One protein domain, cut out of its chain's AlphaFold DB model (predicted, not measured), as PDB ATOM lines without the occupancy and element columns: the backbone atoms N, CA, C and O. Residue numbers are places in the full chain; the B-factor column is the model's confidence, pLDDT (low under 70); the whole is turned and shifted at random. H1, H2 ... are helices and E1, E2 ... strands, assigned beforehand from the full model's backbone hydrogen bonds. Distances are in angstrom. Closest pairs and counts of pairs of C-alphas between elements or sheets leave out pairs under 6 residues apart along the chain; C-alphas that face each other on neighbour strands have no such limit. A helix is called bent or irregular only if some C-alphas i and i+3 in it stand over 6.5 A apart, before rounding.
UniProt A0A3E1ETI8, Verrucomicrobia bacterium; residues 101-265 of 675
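This is residues 101 to 265 of the 675 residues of a protein of Verrucomicrobia bacterium (UniProt A0A3E1ETI8). One parallel sheet of six strands is curled like part of a barrel, open between its edge strands E1 and E6. H2, H4 and H5 lie round its outer side, H1 is by the edge strand E1, H3 packs on H5 off the sheet, H6 packs by the other edge strand E6, and residues 251 to 265 form a long closing stretch with no named element. The printed part has 165 residues with six named helices and six named strands, in the order H1 E1 H2 E2 H3 H4 E3 H5 E4 E5 E6 H6. The sheet's order is E1 E2 E3 E4 E5 E6, and the class is mixed, helices and strands, though under half of the residues are in named elements. The whole is compact, with a radius of gyration of the C-alphas of 15.7 A and spans of 40 by 39 by 23 A.

H1, residues 108 to 113, only grazes the strongly twisted sheet. E1, residues 118 to 122, is parallel to E2, residues 143 to 147, with N 119 and O 143 2.9 A apart. Between them H2, residues 130 to 139, only just touches H1, with 3 pairs of C-alphas within 8 A, the closest being Phe 108 and Ala 137 at 5.5 A. H2 is on the sheet at a height of 9.1 A and runs along the strands, at 16 degrees to E2 on the local plane. H3, residues 154 to 158, is not on the sheet; H4, residues 161 to 166, only grazes it and touches H2, closest at the C-alphas of Ser 138 and Ala 166, 5.4 A. E3, residues 167 to 171, is parallel to E2, with N 168 and O 144 at 2.9 A. H5, residues 178 to 188, only grazes the sheet and touches H3, closest at the C-alphas of Leu 158 and Thr 188, 5.8 A. E1, H2, E2, then E2, H3, H4, E3, then E3, H5 and E4, residues 192 to 194, are strand-helix-strand units, parallel neighbour strands joined through helices, with right-handed crossovers. E4 is parallel to E3, with N 193 and O 170 within hydrogen-bond range at 2.8 A. E5, residues 209 to 212, is parallel to E4, with N 209 of E5 and O 192 of E4 3.0 A apart, and E6, residues 229 to 231, is parallel to E5, with N 230 of E6 and O 210 of E5 2.9 A apart. H6, residues 238 to 250, is on the sheet, closest at the C-alphas of Phe 231 and Ala 248, 5.9 A; with H2 it makes two layers, helices on one face of a sheet. In H1, H2, H3, H5 and H6 every O i to N i+4 pair is within hydrogen-bond range; in H4 0 of 2 are, and 2 of 3 O i to N i+3 pairs.

H1 begins at C-alpha 108, (35.129, 26.942, 46.782). H2 is 14.1 A long, H5 15.5 A and H6 18.1 A; E1 is 13.5 A and E2 13.1 A. H4 is irregular, with C-alphas 162 and 165 7.7 A apart. H6 ends at C-alpha 250, (50.270, 49.360, 60.498).

The C-alphas of Ala 113 and Asn 200, the two farthest apart, are 43.5 A apart. The printed part has no cut. The links E4 to E5 and E5 to E6 are long. Mean pLDDT of the printed part is 86.0, and residues 103 to 104, 196 to 205 and 219 to 226 are under 70.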
ATOM      1  N   THR A 101      43.886  33.581  46.888       86.75
ATOM      2  CA  THR A 101      44.377  33.799  45.519       86.75
ATOM      3  C   THR A 101      44.333  32.486  44.744       86.75
ATOM      4  O   THR A 101      44.995  31.521  45.129       86.75
ATOM      5  N   VAL A 102      43.570  32.442  43.650       80.81
ATOM      6  CA  VAL A 102      43.418  31.239  42.815       80.81
ATOM      7  C   VAL A 102      43.831  31.527  41.373       80.81
ATOM      8  O   VAL A 102      43.548  32.595  40.828       80.81
ATOM      9  N   THR A 103      44.530  30.580  40.751       67.44
ATOM     10  CA  THR A 103      45.052  30.697  39.377       67.44
ATOM     11  C   THR A 103      44.220  29.925  38.347       67.44
ATOM     12  O   THR A 103      44.339  30.181  37.153       67.44
ATOM     13  N   HIS A 104      43.347  29.021  38.796       68.75
ATOM     14  CA  HIS A 104      42.465  28.165  37.988       68.75
ATOM     15  C   HIS A 104      41.210  27.776  38.794       68.75
ATOM     16  O   HIS A 104      40.991  28.335  39.870       68.75
ATOM     17  N   ASP A 105      40.401  26.830  38.296       70.19
ATOM     18  CA  ASP A 105      39.213  26.324  38.997       70.19
ATOM     19  C   ASP A 105      39.520  26.012  40.465       70.19
ATOM     20  O   ASP A 105      40.462  25.287  40.792       70.19
ATOM     21  N   ALA A 106      38.741  26.638  41.344       80.25
ATOM     22  CA  ALA A 106      38.924  26.591  42.781       80.25
ATOM     23  C   ALA A 106      37.906  25.645  43.419       80.25
ATOM     24  O   ALA A 106      36.737  25.595  43.019       80.25
ATOM     25  N   ASP A 107      38.338  24.936  44.458       90.44
ATOM     26  CA  ASP A 107      37.439  24.227  45.363       90.44
ATOM     27  C   ASP A 107      36.857  25.232  46.372       90.44
ATOM     28  O   ASP A 107      37.392  25.451  47.460       90.44
ATOM     29  N   PHE A 108      35.790  25.923  45.960       93.81
ATOM     30  CA  PHE A 108      35.129  26.942  46.782       93.81
ATOM     31  C   PHE A 108      34.649  26.405  48.145       93.81
ATOM     32  O   PHE A 108      34.915  27.075  49.144       93.81
ATOM     33  N   PRO A 109      34.019  25.213  48.248       94.19
ATOM     34  CA  PRO A 109      33.702  24.611  49.544       94.19
ATOM     35  C   PRO A 109      34.915  24.441  50.464       94.19
ATOM     36  O   PRO A 109      34.828  24.773  51.647       94.19
ATOM     37  N   ALA A 110      36.054  23.973  49.940       93.69
ATOM     38  CA  ALA A 110      37.266  23.819  50.743       93.69
ATOM     39  C   ALA A 110      37.818  25.170  51.233       93.69
ATOM     40  O   ALA A 110      38.223  25.290  52.390       93.69
ATOM     41  N   LEU A 111      37.791  26.207  50.388       94.12
ATOM     42  CA  LEU A 111      38.209  27.562  50.773       94.12
ATOM     43  C   LEU A 111      37.297  28.160  51.854       94.12
ATOM     44  O   LEU A 111      37.790  28.742  52.821       94.12
ATOM     45  N   ALA A 112      35.982  27.980  51.735       94.62
ATOM     46  CA  ALA A 112      35.030  28.413  52.754       94.62
ATOM     47  C   ALA A 112      35.252  27.671  54.085       94.62
ATOM     48  O   ALA A 112      35.302  28.296  55.144       94.62
ATOM     49  N   ALA A 113      35.478  26.352  54.037       95.19
ATOM     50  CA  ALA A 113      35.800  25.545  55.216       95.19
ATOM     51  C   ALA A 113      37.129  25.961  55.877       95.19
ATOM     52  O   ALA A 113      37.255  25.898  57.099       95.19
ATOM     53  N   ALA A 114      38.096  26.443  55.090       93.62
ATOM     54  CA  ALA A 114      39.341  27.031  55.581       93.62
ATOM     55  C   ALA A 114      39.169  28.457  56.151       93.62
ATOM     56  O   ALA A 114      40.134  29.044  56.636       93.62
ATOM     57  N   GLY A 115      37.956  29.022  56.122       95.75
ATOM     58  CA  GLY A 115      37.611  30.292  56.764       95.75
ATOM     59  C   GLY A 115      37.799  31.536  55.896       95.75
ATOM     60  O   GLY A 115      37.765  32.645  56.432       95.75
ATOM     61  N   PHE A 116      38.009  31.383  54.585       96.44
ATOM     62  CA  PHE A 116      38.029  32.514  53.657       96.44
ATOM     63  C   PHE A 116      36.622  33.098  53.463       96.44
ATOM     64  O   PHE A 116      35.631  32.377  53.482       96.44
ATOM     65  N   SER A 117      36.553  34.412  53.250       95.69
ATOM     66  CA  SER A 117      35.331  35.172  52.931       95.69
ATOM     67  C   SER A 117      35.254  35.577  51.460       95.69
ATOM     68  O   SER A 117      34.167  35.791  50.926       95.69
ATOM     69  N   SER A 118      36.408  35.704  50.799       95.19
ATOM     70  CA  SER A 118      36.501  36.150  49.412       95.19
ATOM     71  C   SER A 118      37.634  35.463  48.648       95.19
ATOM     72  O   SER A 118      38.617  34.994  49.233       95.19
ATOM     73  N   VAL A 119      37.495  35.415  47.323       94.19
ATOM     74  CA  VAL A 119      38.455  34.808  46.390       94.19
ATOM     75  C   VAL A 119      38.827  35.817  45.307       94.19
ATOM     76  O   VAL A 119      37.943  36.448  44.733       94.19
ATOM     77  N   LYS A 120      40.117  35.960  44.984       92.94
ATOM     78  CA  LYS A 120      40.575  36.761  43.837       92.94
ATOM     79  C   LYS A 120      40.788  35.875  42.619       92.94
ATOM     80  O   LYS A 120      41.607  34.958  42.655       92.94
ATOM     81  N   LEU A 121      40.073  36.199  41.546       89.69
ATOM     82  CA  LEU A 121      40.111  35.514  40.261       89.69
ATOM     83  C   LEU A 121      40.563  36.483  39.166       89.69
ATOM     84  O   LEU A 121      40.059  37.598  39.066       89.69
ATOM     85  N   LYS A 122      41.467  36.030  38.294       86.50
ATOM     86  CA  LYS A 122      41.840  36.759  37.075       86.50
ATOM     87  C   LYS A 122      40.965  36.295  35.920       86.50
ATOM     88  O   LYS A 122      41.160  35.194  35.406       86.50
ATOM     89  N   ALA A 123      40.016  37.123  35.503       85.12
ATOM     90  CA  ALA A 123      39.075  36.794  34.436       85.12
ATOM     91  C   ALA A 123      38.742  38.033  33.599       85.12
ATOM     92  O   ALA A 123      38.759  39.154  34.096       85.12
ATOM     93  N   SER A 124      38.438  37.826  32.320       82.25
ATOM     94  CA  SER A 124      37.882  38.869  31.457       82.25
ATOM     95  C   SER A 124      36.366  38.766  31.456       82.25
ATOM     96  O   SER A 124      35.799  37.718  31.763       82.25
ATOM     97  N   SER A 125      35.709  39.863  31.093       81.75
ATOM     98  CA  SER A 125      34.248  39.952  31.067       81.75
ATOM     99  C   SER A 125      33.576  38.971  30.099       81.75
ATOM    100  O   SER A 125      32.376  38.751  30.194       81.75
ATOM    101  N   ASP A 126      34.326  38.426  29.144       81.62
ATOM    102  CA  ASP A 126      33.880  37.461  28.139       81.62
ATOM    103  C   ASP A 126      34.170  35.996  28.516       81.62
ATOM    104  O   ASP A 126      33.863  35.107  27.726       81.62
ATOM    105  N   ASP A 127      34.735  35.719  29.701       86.31
ATOM    106  CA  ASP A 127      34.955  34.347  30.176       86.31
ATOM    107  C   ASP A 127      33.600  33.630  30.378       86.31
ATOM    108  O   ASP A 127      32.861  33.960  31.315       86.31
ATOM    109  N   PRO A 128      33.261  32.618  29.551       86.69
ATOM    110  CA  PRO A 128      31.959  31.957  29.608       86.69
ATOM    111  C   PRO A 128      31.767  31.130  30.888       86.69
ATOM    112  O   PRO A 128      30.638  30.785  31.227       86.69
ATOM    113  N   SER A 129      32.848  30.815  31.609       88.75
ATOM    114  CA  SER A 129      32.798  30.073  32.874       88.75
ATOM    115  C   SER A 129      32.502  30.959  34.088       88.75
ATOM    116  O   SER A 129      32.236  30.449  35.176       88.75
ATOM    117  N   LEU A 130      32.543  32.285  33.930       90.06
ATOM    118  CA  LEU A 130      32.436  33.225  35.043       90.06
ATOM    119  C   LEU A 130      31.082  33.153  35.783       90.06
ATOM    120  O   LEU A 130      31.112  33.129  37.013       90.06
ATOM    121  N   PRO A 131      29.915  33.024  35.111       93.06
ATOM    122  CA  PRO A 131      28.639  32.807  35.800       93.06
ATOM    123  C   PRO A 131      28.605  31.526  36.647       93.06
ATOM    124  O   PRO A 131      28.104  31.556  37.768       93.06
ATOM    125  N   ASP A 132      29.169  30.417  36.152       92.50
ATOM    126  CA  ASP A 132      29.246  29.152  36.903       92.50
ATOM    127  C   ASP A 132      30.137  29.293  38.145       92.50
ATOM    128  O   ASP A 132      29.753  28.910  39.252       92.50
ATOM    129  N   LYS A 133      31.304  29.929  37.992       92.62
ATOM    130  CA  LYS A 133      32.215  30.215  39.109       92.62
ATOM    131  C   LYS A 133      31.551  31.094  40.168       92.62
ATOM    132  O   LYS A 133      31.670  30.796  41.355       92.62
ATOM    133  N   LEU A 134      30.822  32.134  39.752       93.88
ATOM    134  CA  LEU A 134      30.061  33.011  40.649       93.88
ATOM    135  C   LEU A 134      28.964  32.245  41.396       93.88
ATOM    136  O   LEU A 134      28.834  32.401  42.608       93.88
ATOM    137  N   ALA A 135      28.231  31.368  40.704       94.38
ATOM    138  CA  ALA A 135      27.211  30.520  41.314       94.38
ATOM    139  C   ALA A 135      27.801  29.593  42.385       94.38
ATOM    140  O   ALA A 135      27.296  29.528  43.507       94.38
ATOM    141  N   ARG A 136      28.897  28.902  42.056       94.44
ATOM    142  CA  ARG A 136      29.563  27.950  42.955       94.44
ATOM    143  C   ARG A 136      30.207  28.636  44.159       94.44
ATOM    144  O   ARG A 136      30.110  28.111  45.265       94.44
ATOM    145  N   ALA A 137      30.829  29.801  43.969       93.75
ATOM    146  CA  ALA A 137      31.382  30.591  45.068       93.75
ATOM    147  C   ALA A 137      30.278  31.111  46.000       93.75
ATOM    148  O   ALA A 137      30.363  30.913  47.211       93.75
ATOM    149  N   SER A 138      29.206  31.678  45.435       95.06
ATOM    150  CA  SER A 138      28.048  32.171  46.192       95.06
ATOM    151  C   SER A 138      27.384  31.054  47.006       95.06
ATOM    152  O   SER A 138      27.117  31.224  48.194       95.06
ATOM    153  N   ALA A 139      27.219  29.861  46.418       95.69
ATOM    154  CA  ALA A 139      26.697  28.683  47.115       95.69
ATOM    155  C   ALA A 139      27.589  28.215  48.282       95.69
ATOM    156  O   ALA A 139      27.081  27.667  49.258       95.69
ATOM    157  N   ALA A 140      28.903  28.448  48.203       95.25
ATOM    158  CA  ALA A 140      29.851  28.189  49.287       95.25
ATOM    159  C   ALA A 140      29.939  29.342  50.313       95.25
ATOM    160  O   ALA A 140      30.691  29.235  51.279       95.25
ATOM    161  N   GLY A 141      29.191  30.437  50.124       95.44
ATOM    162  CA  GLY A 141      29.225  31.617  50.994       95.44
ATOM    163  C   GLY A 141      30.416  32.549  50.750       95.44
ATOM    164  O   GLY A 141      30.767  33.326  51.636       95.44
ATOM    165  N   LEU A 142      31.045  32.473  49.575       96.25
ATOM    166  CA  LEU A 142      32.196  33.288  49.182       96.25
ATOM    167  C   LEU A 142      31.796  34.368  48.174       96.25
ATOM    168  O   LEU A 142      30.991  34.126  47.274       96.25
ATOM    169  N   SER A 143      32.438  35.532  48.264       95.56
ATOM    170  CA  SER A 143      32.402  36.556  47.214       95.56
ATOM    171  C   SER A 143      33.640  36.487  46.312       95.56
ATOM    172  O   SER A 143      34.724  36.070  46.732       95.56
ATOM    173  N   ILE A 144      33.504  36.901  45.053       94.69
ATOM    174  CA  ILE A 144      34.609  36.936  44.087       94.69
ATOM    175  C   ILE A 144      35.058  38.378  43.842       94.69
ATOM    176  O   ILE A 144      34.252  39.267  43.572       94.69
ATOM    177  N   ARG A 145      36.371  38.597  43.885       94.94
ATOM    178  CA  ARG A 145      37.059  39.789  43.381       94.94
ATOM    179  C   ARG A 145      37.600  39.473  41.998       94.94
ATOM    180  O   ARG A 145      38.431  38.574  41.860       94.94
ATOM    181  N   ILE A 146      37.113  40.175  40.985       93.00
ATOM    182  CA  ILE A 146      37.469  39.889  39.593       93.00
ATOM    183  C   ILE A 146      38.505  40.908  39.140       93.00
ATOM    184  O   ILE A 146      38.193  42.086  39.030       93.00
ATOM    185  N   ASP A 147      39.722  40.449  38.865       91.31
ATOM    186  CA  ASP A 147      40.798  41.260  38.294       91.31
ATOM    187  C   ASP A 147      40.826  41.100  36.773       91.31
ATOM    188  O   ASP A 147      41.215  40.057  36.230       91.31
ATOM    189  N   ALA A 148      40.389  42.163  36.098       88.50
ATOM    190  CA  ALA A 148      40.225  42.213  34.657       88.50
ATOM    191  C   ALA A 148      41.413  42.842  33.922       88.50
ATOM    192  O   ALA A 148      41.416  42.843  32.694       88.50
ATOM    193  N   ASN A 149      42.429  43.353  34.628       84.12
ATOM    194  CA  ASN A 149      43.646  43.918  34.032       84.12
ATOM    195  C   ASN A 149      43.397  44.915  32.873       84.12
ATOM    196  O   ASN A 149      44.182  44.976  31.918       84.12
ATOM    197  N   ASN A 150      42.331  45.714  32.956       85.94
ATOM    198  CA  ASN A 150      41.890  46.682  31.948       85.94
ATOM    199  C   ASN A 150      41.380  46.073  30.622       85.94
ATOM    200  O   ASN A 150      41.447  46.743  29.593       85.94
ATOM    201  N   THR A 151      40.886  44.827  30.596       82.50
ATOM    202  CA  THR A 151      40.507  44.139  29.338       82.50
ATOM    203  C   THR A 151      39.004  43.918  29.121       82.50
ATOM    204  O   THR A 151      38.641  43.219  28.178       82.50
ATOM    205  N   GLY A 152      38.117  44.425  29.981       85.56
ATOM    206  CA  GLY A 152      36.671  44.187  29.867       85.56
ATOM    207  C   GLY A 152      35.901  45.242  29.064       85.56
ATOM    208  O   GLY A 152      36.443  46.270  28.659       85.56
ATOM    209  N   THR A 153      34.601  44.997  28.852       89.00
ATOM    210  CA  THR A 153      33.675  45.946  28.198       89.00
ATOM    211  C   THR A 153      32.395  46.137  29.011       89.00
ATOM    212  O   THR A 153      31.941  45.216  29.688       89.00
ATOM    213  N   ILE A 154      31.780  47.324  28.929       89.56
ATOM    214  CA  ILE A 154      30.543  47.637  29.671       89.56
ATOM    215  C   ILE A 154      29.415  46.627  29.382       89.56
ATOM    216  O   ILE A 154      28.846  46.123  30.350       89.56
ATOM    217  N   PRO A 155      29.091  46.262  28.121       90.88
ATOM    218  CA  PRO A 155      28.023  45.295  27.855       90.88
ATOM    219  C   PRO A 155      28.292  43.915  28.463       90.88
ATOM    220  O   PRO A 155      27.378  43.280  28.981       90.88
ATOM    221  N   ALA A 156      29.548  43.464  28.433       89.69
ATOM    222  CA  ALA A 156      29.924  42.171  28.986       89.69
ATOM    223  C   ALA A 156      29.851  42.165  30.524       89.69
ATOM    224  O   ALA A 156      29.329  41.220  31.109       89.69
ATOM    225  N   TRP A 157      30.266  43.249  31.188       93.94
ATOM    226  CA  TRP A 157      30.066  43.392  32.634       93.94
ATOM    227  C   TRP A 157      28.588  43.501  33.017       93.94
ATOM    228  O   TRP A 157      28.170  42.921  34.016       93.94
ATOM    229  N   LEU A 158      27.778  44.185  32.206       92.06
ATOM    230  CA  LEU A 158      26.338  44.302  32.431       92.06
ATOM    231  C   LEU A 158      25.627  42.943  32.391       92.06
ATOM    232  O   LEU A 158      24.703  42.720  33.171       92.06
ATOM    233  N   ALA A 159      26.088  42.009  31.556       91.06
ATOM    234  CA  ALA A 159      25.562  40.644  31.524       91.06
ATOM    235  C   ALA A 159      25.738  39.894  32.861       91.06
ATOM    236  O   ALA A 159      24.994  38.954  33.144       91.06
ATOM    237  N   LEU A 160      26.679  40.325  33.707       92.06
ATOM    238  CA  LEU A 160      26.920  39.761  35.035       92.06
ATOM    239  C   LEU A 160      26.165  40.488  36.156       92.06
ATOM    240  O   LEU A 160      26.269  40.071  37.306       92.06
ATOM    241  N   ALA A 161      25.383  41.533  35.863       90.31
ATOM    242  CA  ALA A 161      24.619  42.271  36.874       90.31
ATOM    243  C   ALA A 161      23.721  41.386  37.775       90.31
ATOM    244  O   ALA A 161      23.662  41.658  38.976       90.31
ATOM    245  N   PRO A 162      23.091  40.285  37.294       91.31
ATOM    246  CA  PRO A 162      22.359  39.357  38.168       91.31
ATOM    247  C   PRO A 162      23.212  38.738  39.292       91.31
ATOM    248  O   PRO A 162      22.686  38.337  40.331       91.31
ATOM    249  N   TRP A 163      24.533  38.694  39.108       91.94
ATOM    250  CA  TRP A 163      25.506  38.149  40.052       91.94
ATOM    251  C   TRP A 163      26.168  39.211  40.939       91.94
ATOM    252  O   TRP A 163      27.124  38.893  41.638       91.94
ATOM    253  N   ALA A 164      25.667  40.453  40.973       91.06
ATOM    254  CA  ALA A 164      26.249  41.529  41.789       91.06
ATOM    255  C   ALA A 164      26.405  41.171  43.275       91.06
ATOM    256  O   ALA A 164      27.371  41.579  43.905       91.06
ATOM    257  N   HIS A 165      25.505  40.352  43.820       91.12
ATOM    258  CA  HIS A 165      25.575  39.864  45.200       91.12
ATOM    259  C   HIS A 165      26.759  38.915  45.469       91.12
ATOM    260  O   HIS A 165      27.169  38.763  46.615       91.12
ATOM    261  N   ALA A 166      27.295  38.268  44.428       93.44
ATOM    262  CA  ALA A 166      28.416  37.333  44.501       93.44
ATOM    263  C   ALA A 166      29.765  37.993  44.155       93.44
ATOM    264  O   ALA A 166      30.809  37.349  44.257       93.44
ATOM    265  N   ILE A 167      29.761  39.267  43.746       95.00
ATOM    266  CA  ILE A 167      30.954  40.027  43.358       95.00
ATOM    267  C   ILE A 167      31.281  41.033  44.466       95.00
ATOM    268  O   ILE A 167      30.492  41.926  44.753       95.00
ATOM    269  N   ASP A 168      32.464  40.923  45.072       95.25
ATOM    270  CA  ASP A 168      32.942  41.889  46.076       95.25
ATOM    271  C   ASP A 168      33.324  43.225  45.412       95.25
ATOM    272  O   ASP A 168      32.934  44.311  45.853       95.25
ATOM    273  N   PHE A 169      34.092  43.147  44.323       95.19
ATOM    274  CA  PHE A 169      34.389  44.265  43.429       95.19
ATOM    275  C   PHE A 169      35.008  43.785  42.109       95.19
ATOM    276  O   PHE A 169      35.550  42.678  42.022       95.19
ATOM    277  N   LEU A 170      34.965  44.658  41.100       94.00
ATOM    278  CA  LEU A 170      35.734  44.520  39.864       94.00
ATOM    279  C   LEU A 170      36.999  45.378  39.936       94.00
ATOM    280  O   LEU A 170      36.907  46.592  40.092       94.00
ATOM    281  N   GLU A 171      38.163  44.757  39.810       92.94
ATOM    282  CA  GLU A 171      39.470  45.411  39.770       92.94
ATOM    283  C   GLU A 171      39.876  45.681  38.317       92.94
ATOM    284  O   GLU A 171      39.870  44.768  37.486       92.94
ATOM    285  N   ASP A 172      40.177  46.948  38.013       90.00
ATOM    286  CA  ASP A 172      40.544  47.444  36.680       90.00
ATOM    287  C   ASP A 172      39.642  46.882  35.543       90.00
ATOM    288  O   ASP A 172      40.133  46.244  34.604       90.00
ATOM    289  N   PRO A 173      38.305  47.077  35.597       90.94
ATOM    290  CA  PRO A 173      37.336  46.434  34.694       90.94
ATOM    291  C   PRO A 173      37.490  46.813  33.212       90.94
ATOM    292  O   PRO A 173      37.113  46.042  32.329       90.94
ATOM    293  N   LEU A 174      38.001  48.008  32.936       89.00
ATOM    294  CA  LEU A 174      38.287  48.581  31.620       89.00
ATOM    295  C   LEU A 174      39.391  49.638  31.801       89.00
ATOM    296  O   LEU A 174      39.584  50.083  32.939       89.00
ATOM    297  N   PRO A 175      40.086  50.079  30.731       86.31
ATOM    298  CA  PRO A 175      41.064  51.157  30.842       86.31
ATOM    299  C   PRO A 175      40.478  52.350  31.601       86.31
ATOM    300  O   PRO A 175      39.318  52.711  31.385       86.31
ATOM    301  N   TRP A 176      41.254  52.922  32.522       82.94
ATOM    302  CA  TRP A 176      40.758  53.984  33.395       82.94
ATOM    303  C   TRP A 176      40.278  55.202  32.592       82.94
ATOM    304  O   TRP A 176      41.068  55.896  31.949       82.94
ATOM    305  N   ASP A 177      38.978  55.472  32.690       83.88
ATOM    306  CA  ASP A 177      38.301  56.669  32.204       83.88
ATOM    307  C   ASP A 177      37.168  57.010  33.194       83.88
ATOM    308  O   ASP A 177      36.281  56.173  33.400       83.88
ATOM    309  N   PRO A 178      37.169  58.201  33.825       83.00
ATOM    310  CA  PRO A 178      36.199  58.543  34.867       83.00
ATOM    311  C   PRO A 178      34.737  58.432  34.418       83.00
ATOM    312  O   PRO A 178      33.888  57.989  35.192       83.00
ATOM    313  N   ALA A 179      34.438  58.813  33.172       85.81
ATOM    314  CA  ALA A 179      33.081  58.751  32.638       85.81
ATOM    315  C   ALA A 179      32.627  57.296  32.464       85.81
ATOM    316  O   ALA A 179      31.554  56.922  32.939       85.81
ATOM    317  N   SER A 180      33.473  56.463  31.860       87.25
ATOM    318  CA  SER A 180      33.182  55.051  31.612       87.25
ATOM    319  C   SER A 180      33.076  54.232  32.903       87.25
ATOM    320  O   SER A 180      32.190  53.387  33.021       87.25
ATOM    321  N   TRP A 181      33.921  54.497  33.906       90.44
ATOM    322  CA  TRP A 181      33.833  53.840  35.218       90.44
ATOM    323  C   TRP A 181      32.587  54.283  35.995       90.44
ATOM    324  O   TRP A 181      31.877  53.441  36.549       90.44
ATOM    325  N   SER A 182      32.251  55.579  35.971       87.94
ATOM    326  CA  SER A 182      31.004  56.080  36.562       87.94
ATOM    327  C   SER A 182      29.776  55.460  35.891       87.94
ATOM    328  O   SER A 182      28.828  55.071  36.573       87.94
ATOM    329  N   GLN A 183      29.790  55.335  34.563       89.62
ATOM    330  CA  GLN A 183      28.718  54.699  33.804       89.62
ATOM    331  C   GLN A 183      28.585  53.214  34.160       89.62
ATOM    332  O   GLN A 183      27.482  52.752  34.447       89.62
ATOM    333  N   LEU A 184      29.694  52.466  34.186       90.06
ATOM    334  CA  LEU A 184      29.683  51.052  34.557       90.06
ATOM    335  C   LEU A 184      29.083  50.853  35.952       90.06
ATOM    336  O   LEU A 184      28.213  50.000  36.137       90.06
ATOM    337  N   LYS A 185      29.501  51.676  36.914       88.56
ATOM    338  CA  LYS A 185      28.990  51.646  38.284       88.56
ATOM    339  C   LYS A 185      27.484  51.916  38.350       88.56
ATOM    340  O   LYS A 185      26.769  51.185  39.028       88.56
ATOM    341  N   GLN A 186      26.989  52.916  37.618       87.00
ATOM    342  CA  GLN A 186      25.554  53.227  37.554       87.00
ATOM    343  C   GLN A 186      24.728  52.092  36.936       87.00
ATOM    344  O   GLN A 186      23.611  51.842  37.381       87.00
ATOM    345  N   LEU A 187      25.266  51.409  35.924       88.25
ATOM    346  CA  LEU A 187      24.551  50.354  35.201       88.25
ATOM    347  C   LEU A 187      24.552  49.001  35.923       88.25
ATOM    348  O   LEU A 187      23.625  48.219  35.740       88.25
ATOM    349  N   THR A 188      25.591  48.707  36.707       87.38
ATOM    350  CA  THR A 188      25.805  47.368  37.290       87.38
ATOM    351  C   THR A 188      25.685  47.315  38.807       87.38
ATOM    352  O   THR A 188      25.536  46.230  39.360       87.38
ATOM    353  N   ALA A 189      25.777  48.465  39.483       84.75
ATOM    354  CA  ALA A 189      25.927  48.576  40.934       84.75
ATOM    355  C   ALA A 189      27.149  47.833  41.517       84.75
ATOM    356  O   ALA A 189      27.251  47.681  42.735       84.75
ATOM    357  N   PHE A 190      28.102  47.396  40.684       92.44
ATOM    358  CA  PHE A 190      29.348  46.813  41.168       92.44
ATOM    359  C   PHE A 190      30.206  47.869  41.864       92.44
ATOM    360  O   PHE A 190      30.336  48.998  41.385       92.44
ATOM    361  N   ARG A 191      30.867  47.472  42.955       93.44
ATOM    362  CA  ARG A 191      31.998  48.243  43.475       93.44
ATOM    363  C   ARG A 191      33.175  48.101  42.522       93.44
ATOM    364  O   ARG A 191      33.465  46.993  42.062       93.44
ATOM    365  N   LEU A 192      33.868  49.201  42.255       93.12
ATOM    366  CA  LEU A 192      35.041  49.205  41.381       93.12
ATOM    367  C   LEU A 192      36.314  49.401  42.206       93.12
ATOM    368  O   LEU A 192      36.361  50.277  43.068       93.12
ATOM    369  N   ALA A 193      37.343  48.602  41.943       91.88
ATOM    370  CA  ALA A 193      38.655  48.738  42.552       91.88
ATOM    371  C   ALA A 193      39.669  49.257  41.537       91.88
ATOM    372  O   ALA A 193      39.747  48.763  40.413       91.88
ATOM    373  N   LEU A 194      40.447  50.247  41.959       87.69
ATOM    374  CA  LEU A 194      41.558  50.787  41.189       87.69
ATOM    375  C   LEU A 194      42.859  50.135  41.664       87.69
ATOM    376  O   LEU A 194      43.257  50.346  42.815       87.69
ATOM    377  N   ASP A 195      43.504  49.372  40.780       83.31
ATOM    378  CA  ASP A 195      44.828  48.781  41.016       83.31
ATOM    379  C   ASP A 195      45.946  49.575  40.347       83.31
ATOM    380  O   ASP A 195      46.990  49.820  40.956       83.31
ATOM    381  N   ARG A 196      45.736  50.030  39.106       69.00
ATOM    382  CA  ARG A 196      46.728  50.844  38.397       69.00
ATOM    383  C   ARG A 196      46.132  52.038  37.692       69.00
ATOM    384  O   ARG A 196      45.172  51.942  36.936       69.00
ATOM    385  N   LEU A 197      46.803  53.169  37.864       64.94
ATOM    386  CA  LEU A 197      46.556  54.352  37.059       64.94
ATOM    387  C   LEU A 197      47.371  54.289  35.763       64.94
ATOM    388  O   LEU A 197      48.539  53.901  35.803       64.94
ATOM    389  N   PRO A 198      46.802  54.708  34.619       54.62
ATOM    390  CA  PRO A 198      47.599  55.066  33.458       54.62
ATOM    391  C   PRO A 198      48.642  56.114  33.847       54.62
ATOM    392  O   PRO A 198      48.318  57.062  34.582       54.62
ATOM    393  N   ASP A 199      49.859  55.973  33.316       40.97
ATOM    394  CA  ASP A 199      50.914  56.975  33.451       40.97
ATOM    395  C   ASP A 199      50.334  58.360  33.128       40.97
ATOM    396  O   ASP A 199      49.752  58.562  32.060       40.97
ATOM    397  N   ASN A 200      50.509  59.324  34.040       35.81
ATOM    398  CA  ASN A 200      50.015  60.712  33.973       35.81
ATOM    399  C   ASN A 200      48.586  61.001  34.479       35.81
ATOM    400  O   ASN A 200      48.172  62.164  34.387       35.81
ATOM    401  N   SER A 201      47.854  60.034  35.041       46.97
ATOM    402  CA  SER A 201      46.521  60.283  35.620       46.97
ATOM    403  C   SER A 201      46.548  60.435  37.148       46.97
ATOM    404  O   SER A 201      47.209  59.686  37.858       46.97
ATOM    405  N   SER A 202      45.821  61.426  37.667       53.31
ATOM    406  CA  SER A 202      45.601  61.641  39.103       53.31
ATOM    407  C   SER A 202      44.134  61.364  39.423       53.31
ATOM    408  O   SER A 202      43.360  62.294  39.658       53.31
ATOM    409  N   ALA A 203      43.708  60.099  39.353       57.50
ATOM    410  CA  ALA A 203      42.328  59.763  39.696       57.50
ATOM    411  C   ALA A 203      42.076  60.042  41.182       57.50
ATOM    412  O   ALA A 203      42.609  59.369  42.069       57.50
ATOM    413  N   THR A 204      41.261  61.058  41.448       57.12
ATOM    414  CA  THR A 204      40.875  61.474  42.801       57.12
ATOM    415  C   THR A 204      39.503  60.948  43.216       57.12
ATOM    416  O   THR A 204      39.146  61.084  44.380       57.12
ATOM    417  N   SER A 205      38.735  60.374  42.285       68.81
ATOM    418  CA  SER A 205      37.385  59.835  42.497       68.81
ATOM    419  C   SER A 205      36.988  58.906  41.339       68.81
ATOM    420  O   SER A 205      37.659  58.891  40.307       68.81
ATOM    421  N   GLY A 206      35.908  58.133  41.502       75.56
ATOM    422  CA  GLY A 206      35.349  57.264  40.448       75.56
ATOM    423  C   GLY A 206      35.541  55.755  40.657       75.56
ATOM    424  O   GLY A 206      35.152  54.972  39.796       75.56
ATOM    425  N   PHE A 207      36.091  55.344  41.799       85.88
ATOM    426  CA  PHE A 207      36.203  53.952  42.258       85.88
ATOM    427  C   PHE A 207      35.779  53.863  43.737       85.88
ATOM    428  O   PHE A 207      35.636  54.883  44.408       85.88
ATOM    429  N   ASP A 208      35.539  52.649  44.225       88.25
ATOM    430  CA  ASP A 208      35.077  52.340  45.585       88.25
ATOM    431  C   ASP A 208      36.176  51.764  46.476       88.25
ATOM    432  O   ASP A 208      36.102  51.879  47.695       88.25
ATOM    433  N   VAL A 209      37.165  51.105  45.872       89.81
ATOM    434  CA  VAL A 209      38.244  50.410  46.574       89.81
ATOM    435  C   VAL A 209      39.578  50.783  45.940       89.81
ATOM    436  O   VAL A 209      39.685  50.916  44.721       89.81
ATOM    437  N   ARG A 210      40.616  50.930  46.760       87.62
ATOM    438  CA  ARG A 210      41.986  51.138  46.278       87.62
ATOM    439  C   ARG A 210      42.853  49.930  46.599       87.62
ATOM    440  O   ARG A 210      42.905  49.505  47.753       87.62
ATOM    441  N   VAL A 211      43.558  49.408  45.601       89.38
ATOM    442  CA  VAL A 211      44.576  48.378  45.816       89.38
ATOM    443  C   VAL A 211      45.916  49.066  46.062       89.38
ATOM    444  O   VAL A 211      46.314  49.948  45.309       89.38
ATOM    445  N   LEU A 212      46.583  48.702  47.155       88.56
ATOM    446  CA  LEU A 212      47.861  49.269  47.576       88.56
ATOM    447  C   LEU A 212      48.943  48.193  47.569       88.56
ATOM    448  O   LEU A 212      48.745  47.076  48.055       88.56
ATOM    449  N   LYS A 213      50.112  48.546  47.045       90.00
ATOM    450  CA  LYS A 213      51.295  47.694  46.924       90.00
ATOM    451  C   LYS A 213      52.457  48.395  47.615       90.00
ATOM    452  O   LYS A 213      53.111  49.232  47.000       90.00
ATOM    453  N   PRO A 214      52.796  48.042  48.867       89.81
ATOM    454  CA  PRO A 214      53.861  48.718  49.618       89.81
ATOM    455  C   PRO A 214      55.243  48.735  48.939       89.81
ATOM    456  O   PRO A 214      56.095  49.560  49.285       89.81
ATOM    457  N   ALA A 215      55.462  47.826  47.981       87.81
ATOM    458  CA  ALA A 215      56.647  47.754  47.128       87.81
ATOM    459  C   ALA A 215      56.709  48.842  46.036       87.81
ATOM    460  O   ALA A 215      57.797  49.160  45.566       87.81
ATOM    461  N   LEU A 216      55.573  49.413  45.634       84.00
ATOM    462  CA  LEU A 216      55.480  50.450  44.601       84.00
ATOM    463  C   LEU A 216      55.057  51.788  45.187       84.00
ATOM    464  O   LEU A 216      55.601  52.839  44.853       84.00
ATOM    465  N   ASP A 217      54.089  51.733  46.082       79.44
ATOM    466  CA  ASP A 217      53.372  52.902  46.505       79.44
ATOM    467  C   ASP A 217      54.052  53.483  47.793       79.44
ATOM    468  O   ASP A 217      54.430  52.753  48.716       79.44
ATOM    469  N   ASN A 218      54.148  54.825  47.903       71.19
ATOM    470  CA  ASN A 218      54.500  55.561  49.137       71.19
ATOM    471  C   ASN A 218      53.307  55.848  50.106       71.19
ATOM    472  O   ASN A 218      52.417  56.615  49.733       71.19
ATOM    473  N   PRO A 219      53.334  55.378  51.376       63.09
ATOM    474  CA  PRO A 219      52.281  55.605  52.377       63.09
ATOM    475  C   PRO A 219      51.917  57.072  52.648       63.09
ATOM    476  O   PRO A 219      50.757  57.380  52.922       63.09
ATOM    477  N   ALA A 220      52.883  57.994  52.544       57.19
ATOM    478  CA  ALA A 220      52.652  59.422  52.778       57.19
ATOM    479  C   ALA A 220      51.774  60.077  51.694       57.19
ATOM    480  O   ALA A 220      51.189  61.132  51.928       57.19
ATOM    481  N   ALA A 221      51.641  59.446  50.523       53.19
ATOM    482  CA  ALA A 221      50.784  59.923  49.443       53.19
ATOM    483  C   ALA A 221      49.297  59.547  49.633       53.19
ATOM    484  O   ALA A 221      48.466  59.956  48.821       53.19
ATOM    485  N   TRP A 222      48.931  58.763  50.665       54.88
ATOM    486  CA  TRP A 222      47.587  58.154  50.774       54.88
ATOM    487  C   TRP A 222      46.738  58.611  51.949       54.88
ATOM    488  O   TRP A 222      45.555  58.279  51.998       54.88
ATOM    489  N   THR A 223      47.282  59.372  52.893       48.34
ATOM    490  CA  THR A 223      46.600  59.724  54.150       48.34
ATOM    491  C   THR A 223      45.488  60.782  54.010       48.34
ATOM    492  O   THR A 223      45.189  61.485  54.968       48.34
ATOM    493  N   LEU A 224      44.852  60.918  52.839       49.88
ATOM    494  CA  LEU A 224      43.857  61.964  52.543       49.88
ATOM    495  C   LEU A 224      42.524  61.447  51.965       49.88
ATOM    496  O   LEU A 224      41.779  62.234  51.378       49.88
ATOM    497  N   ARG A 225      42.194  60.150  52.076       59.19
ATOM    498  CA  ARG A 225      40.982  59.599  51.437       59.19
ATOM    499  C   ARG A 225      40.186  58.626  52.328       59.19
ATOM    500  O   ARG A 225      40.800  57.889  53.094       59.19
ATOM    501  N   PRO A 226      38.840  58.605  52.228       62.28
ATOM    502  CA  PRO A 226      37.970  57.756  53.047       62.28
ATOM    503  C   PRO A 226      37.676  56.362  52.456       62.28
ATOM    504  O   PRO A 226      36.972  55.590  53.106       62.28
ATOM    505  N   GLU A 227      38.124  56.034  51.236       76.38
ATOM    506  CA  GLU A 227      37.753  54.759  50.602       76.38
ATOM    507  C   GLU A 227      38.424  53.539  51.276       76.38
ATOM    508  O   GLU A 227      39.586  53.627  51.687       76.38
ATOM    509  N   PRO A 228      37.742  52.376  51.352       86.56
ATOM    510  CA  PRO A 228      38.357  51.121  51.776       86.56
ATOM    511  C   PRO A 228      39.565  50.729  50.914       86.56
ATOM    512  O   PRO A 228      39.560  50.879  49.689       86.56
ATOM    513  N   VAL A 229      40.581  50.148  51.553       88.88
ATOM    514  CA  VAL A 229      41.814  49.708  50.883       88.88
ATOM    515  C   VAL A 229      41.986  48.190  50.911       88.88
ATOM    516  O   VAL A 229      41.490  47.511  51.810       88.88
ATOM    517  N   VAL A 230      42.725  47.670  49.932       92.56
ATOM    518  CA  VAL A 230      43.198  46.281  49.862       92.56
ATOM    519  C   VAL A 230      44.709  46.300  49.680       92.56
ATOM    520  O   VAL A 230      45.203  46.732  48.643       92.56
ATOM    521  N   PHE A 231      45.460  45.798  50.657       92.75
ATOM    522  CA  PHE A 231      46.907  45.633  50.509       92.75
ATOM    523  C   PHE A 231      47.240  44.354  49.750       92.75
ATOM    524  O   PHE A 231      46.618  43.322  49.981       92.75
ATOM    525  N   THR A 232      48.248  44.389  48.882       92.44
ATOM    526  CA  THR A 232      48.777  43.205  48.186       92.44
ATOM    527  C   THR A 232      50.303  43.190  48.239       92.44
ATOM    528  O   THR A 232      50.935  44.243  48.346       92.44
ATOM    529  N   SER A 233      50.909  42.000  48.199       87.94
ATOM    530  CA  SER A 233      52.356  41.859  48.399       87.94
ATOM    531  C   SER A 233      53.204  42.456  47.275       87.94
ATOM    532  O   SER A 233      54.246  43.043  47.564       87.94
ATOM    533  N   TYR A 234      52.750  42.354  46.018       88.50
ATOM    534  CA  TYR A 234      53.471  42.664  44.765       88.50
ATOM    535  C   TYR A 234      54.784  41.891  44.553       88.50
ATOM    536  O   TYR A 234      55.082  41.478  43.437       88.50
ATOM    537  N   MET A 235      55.559  41.684  45.612       88.94
ATOM    538  CA  MET A 235      56.715  40.807  45.682       88.94
ATOM    539  C   MET A 235      56.294  39.481  46.310       88.94
ATOM    540  O   MET A 235      55.670  39.465  47.373       88.94
ATOM    541  N   ASP A 236      56.660  38.380  45.666       89.38
ATOM    542  CA  ASP A 236      56.212  37.047  46.076       89.38
ATOM    543  C   ASP A 236      57.175  36.336  47.021       89.38
ATOM    544  O   ASP A 236      56.771  35.419  47.731       89.38
ATOM    545  N   HIS A 237      58.431  36.783  47.091       95.38
ATOM    546  CA  HIS A 237      59.358  36.242  48.075       95.38
ATOM    547  C   HIS A 237      58.856  36.530  49.502       95.38
ATOM    548  O   HIS A 237      58.482  37.673  49.790       95.38
ATOM    549  N   PRO A 238      58.919  35.560  50.430       96.50
ATOM    550  CA  PRO A 238      58.440  35.684  51.812       96.50
ATOM    551  C   PRO A 238      58.881  36.935  52.578       96.50
ATOM    552  O   PRO A 238      58.096  37.523  53.314       96.50
ATOM    553  N   VAL A 239      60.109  37.413  52.363       97.00
ATOM    554  CA  VAL A 239      60.591  38.699  52.913       97.00
ATOM    555  C   VAL A 239      59.778  39.897  52.387       97.00
ATOM    556  O   VAL A 239      59.413  40.786  53.154       97.00
ATOM    557  N   GLY A 240      59.468  39.930  51.086       95.88
ATOM    558  CA  GLY A 240      58.628  40.967  50.477       95.88
ATOM    559  C   GLY A 240      57.160  40.852  50.897       95.88
ATOM    560  O   GLY A 240      56.526  41.861  51.209       95.88
ATOM    561  N   GLN A 241      56.650  39.624  50.999       95.38
ATOM    562  CA  GLN A 241      55.321  39.323  51.536       95.38
ATOM    563  C   GLN A 241      55.173  39.787  52.992       95.38
ATOM    564  O   GLN A 241      54.187  40.445  53.329       95.38
ATOM    565  N   ALA A 242      56.168  39.516  53.842       96.69
ATOM    566  CA  ALA A 242      56.202  39.970  55.229       96.69
ATOM    567  C   ALA A 242      56.240  41.500  55.328       96.69
ATOM    568  O   ALA A 242      55.556  42.073  56.174       96.69
ATOM    569  N   TRP A 243      56.973  42.178  54.438       96.06
ATOM    570  CA  TRP A 243      56.978  43.640  54.395       96.06
ATOM    571  C   TRP A 243      55.592  44.202  54.085       96.06
ATOM    572  O   TRP A 243      55.101  45.075  54.801       96.06
ATOM    573  N   ALA A 244      54.918  43.659  53.071       95.38
ATOM    574  CA  ALA A 244      53.566  44.086  52.748       95.38
ATOM    575  C   ALA A 244      52.573  43.798  53.883       95.38
ATOM    576  O   ALA A 244      51.706  44.624  54.160       95.38
ATOM    577  N   ALA A 245      52.726  42.666  54.573       96.00
ATOM    578  CA  ALA A 245      51.913  42.323  55.732       96.00
ATOM    579  C   ALA A 245      52.138  43.281  56.910       96.00
ATOM    580  O   ALA A 245      51.173  43.680  57.559       96.00
ATOM    581  N   ALA A 246      53.386  43.679  57.171       95.06
ATOM    582  CA  ALA A 246      53.715  44.643  58.215       95.06
ATOM    583  C   ALA A 246      53.117  46.025  57.910       95.06
ATOM    584  O   ALA A 246      52.524  46.642  58.791       95.06
ATOM    585  N   GLU A 247      53.213  46.490  56.663       93.19
ATOM    586  CA  GLU A 247      52.630  47.770  56.239       93.19
ATOM    587  C   GLU A 247      51.094  47.739  56.297       93.19
ATOM    588  O   GLU A 247      50.481  48.675  56.810       93.19
ATOM    589  N   ALA A 248      50.469  46.636  55.874       93.50
ATOM    590  CA  ALA A 248      49.024  46.446  55.992       93.50
ATOM    591  C   ALA A 248      48.556  46.415  57.459       93.50
ATOM    592  O   ALA A 248      47.498  46.941  57.789       93.50
ATOM    593  N   ALA A 249      49.342  45.820  58.361       93.62
ATOM    594  CA  ALA A 249      49.020  45.754  59.787       93.62
ATOM    595  C   ALA A 249      49.200  47.103  60.514       93.62
ATOM    596  O   ALA A 249      48.560  47.343  61.536       93.62
ATOM    597  N   ARG A 250      50.062  47.986  59.994       91.00
ATOM    598  CA  ARG A 250      50.270  49.360  60.498       91.00
ATOM    599  C   ARG A 250      49.233  50.351  59.998       91.00
ATOM    600  O   ARG A 250      49.171  51.470  60.506       91.00
ATOM    601  N   TRP A 251      48.468  49.972  58.979       87.44
ATOM    602  CA  TRP A 251      47.505  50.857  58.357       87.44
ATOM    603  C   TRP A 251      46.409  51.261  59.360       87.44
ATOM    604  O   TRP A 251      45.749  50.387  59.925       87.44
ATOM    605  N   PRO A 252      46.202  52.568  59.607       82.25
ATOM    606  CA  PRO A 252      45.340  53.023  60.697       82.25
ATOM    607  C   PRO A 252      43.850  53.084  60.330       82.25
ATOM    608  O   PRO A 252      43.022  53.307  61.212       82.25
ATOM    609  N   LEU A 253      43.497  52.944  59.047       80.81
ATOM    610  CA  LEU A 253      42.116  53.036  58.566       80.81
ATOM    611  C   LEU A 253      41.527  51.644  58.282       80.81
ATOM    612  O   LEU A 253      42.278  50.688  58.077       80.81
ATOM    613  N   PRO A 254      40.189  51.507  58.233       80.94
ATOM    614  CA  PRO A 254      39.554  50.261  57.828       80.94
ATOM    615  C   PRO A 254      40.075  49.765  56.474       80.94
ATOM    616  O   PRO A 254      40.192  50.525  55.511       80.94
ATOM    617  N   GLN A 255      40.356  48.470  56.404       88.31
ATOM    618  CA  GLN A 255      40.774  47.781  55.189       88.31
ATOM    619  C   GLN A 255      39.908  46.544  54.973       88.31
ATOM    620  O   GLN A 255      39.370  45.974  55.924       88.31
ATOM    621  N   LEU A 256      39.763  46.146  53.713       93.00
ATOM    622  CA  LEU A 256      39.151  44.874  53.343       93.00
ATOM    623  C   LEU A 256      40.176  43.741  53.501       93.00
ATOM    624  O   LEU A 256      41.358  44.001  53.735       93.00
ATOM    625  N   ASP A 257      39.744  42.488  53.314       94.88
ATOM    626  CA  ASP A 257      40.679  41.358  53.292       94.88
ATOM    627  C   ASP A 257      41.815  41.641  52.296       94.88
ATOM    628  O   ASP A 257      41.571  42.029  51.152       94.88
ATOM    629  N   ALA A 258      43.059  41.475  52.721       94.75
ATOM    630  CA  ALA A 258      44.247  41.764  51.934       94.75
ATOM    631  C   ALA A 258      44.542  40.645  50.911       94.75
ATOM    632  O   ALA A 258      43.826  39.655  50.818       94.75
ATOM    633  N   GLY A 259      45.579  40.803  50.099       93.94
ATOM    634  CA  GLY A 259      46.134  39.786  49.204       93.94
ATOM    635  C   GLY A 259      47.562  39.462  49.603       93.94
ATOM    636  O   GLY A 259      48.492  39.769  48.859       93.94
ATOM    637  N   LEU A 260      47.733  38.926  50.813       94.38
ATOM    638  CA  LEU A 260      49.044  38.663  51.412       94.38
ATOM    639  C   LEU A 260      49.417  37.180  51.399       94.38
ATOM    640  O   LEU A 260      50.477  36.836  51.902       94.38
ATOM    641  N   LEU A 261      48.587  36.296  50.846       92.50
ATOM    642  CA  LEU A 261      48.840  34.856  50.773       92.50
ATOM    643  C   LEU A 261      49.123  34.464  49.321       92.50
ATOM    644  O   LEU A 261      48.219  34.032  48.622       92.50
ATOM    645  N   THR A 262      50.355  34.658  48.843       89.25
ATOM    646  CA  THR A 262      50.778  34.230  47.493       89.25
ATOM    647  C   THR A 262      51.775  33.071  47.512       89.25
ATOM    648  O   THR A 262      52.038  32.473  46.474       89.25
ATOM    649  N   HIS A 263      52.284  32.690  48.688       89.81
ATOM    650  CA  HIS A 263      53.339  31.681  48.841       89.81
ATOM    651  C   HIS A 263      52.900  30.283  48.371       89.81
ATOM    652  O   HIS A 263      53.713  29.509  47.878       89.81
ATOM    653  N   HIS A 264      51.604  29.961  48.451       87.38
ATOM    654  CA  HIS A 264      51.063  28.673  48.000       87.38
ATOM    655  C   HIS A 264      51.086  28.494  46.476       87.38
ATOM    656  O   HIS A 264      50.906  27.376  45.991       87.38
ATOM    657  N   LEU A 265      51.307  29.571  45.717       86.94
ATOM    658  CA  LEU A 265      51.411  29.529  44.257       86.94
ATOM    659  C   LEU A 265      52.751  28.950  43.779       86.94
ATOM    660  O   LEU A 265      52.856  28.528  42.625       86.94
TER     661      LEU A 265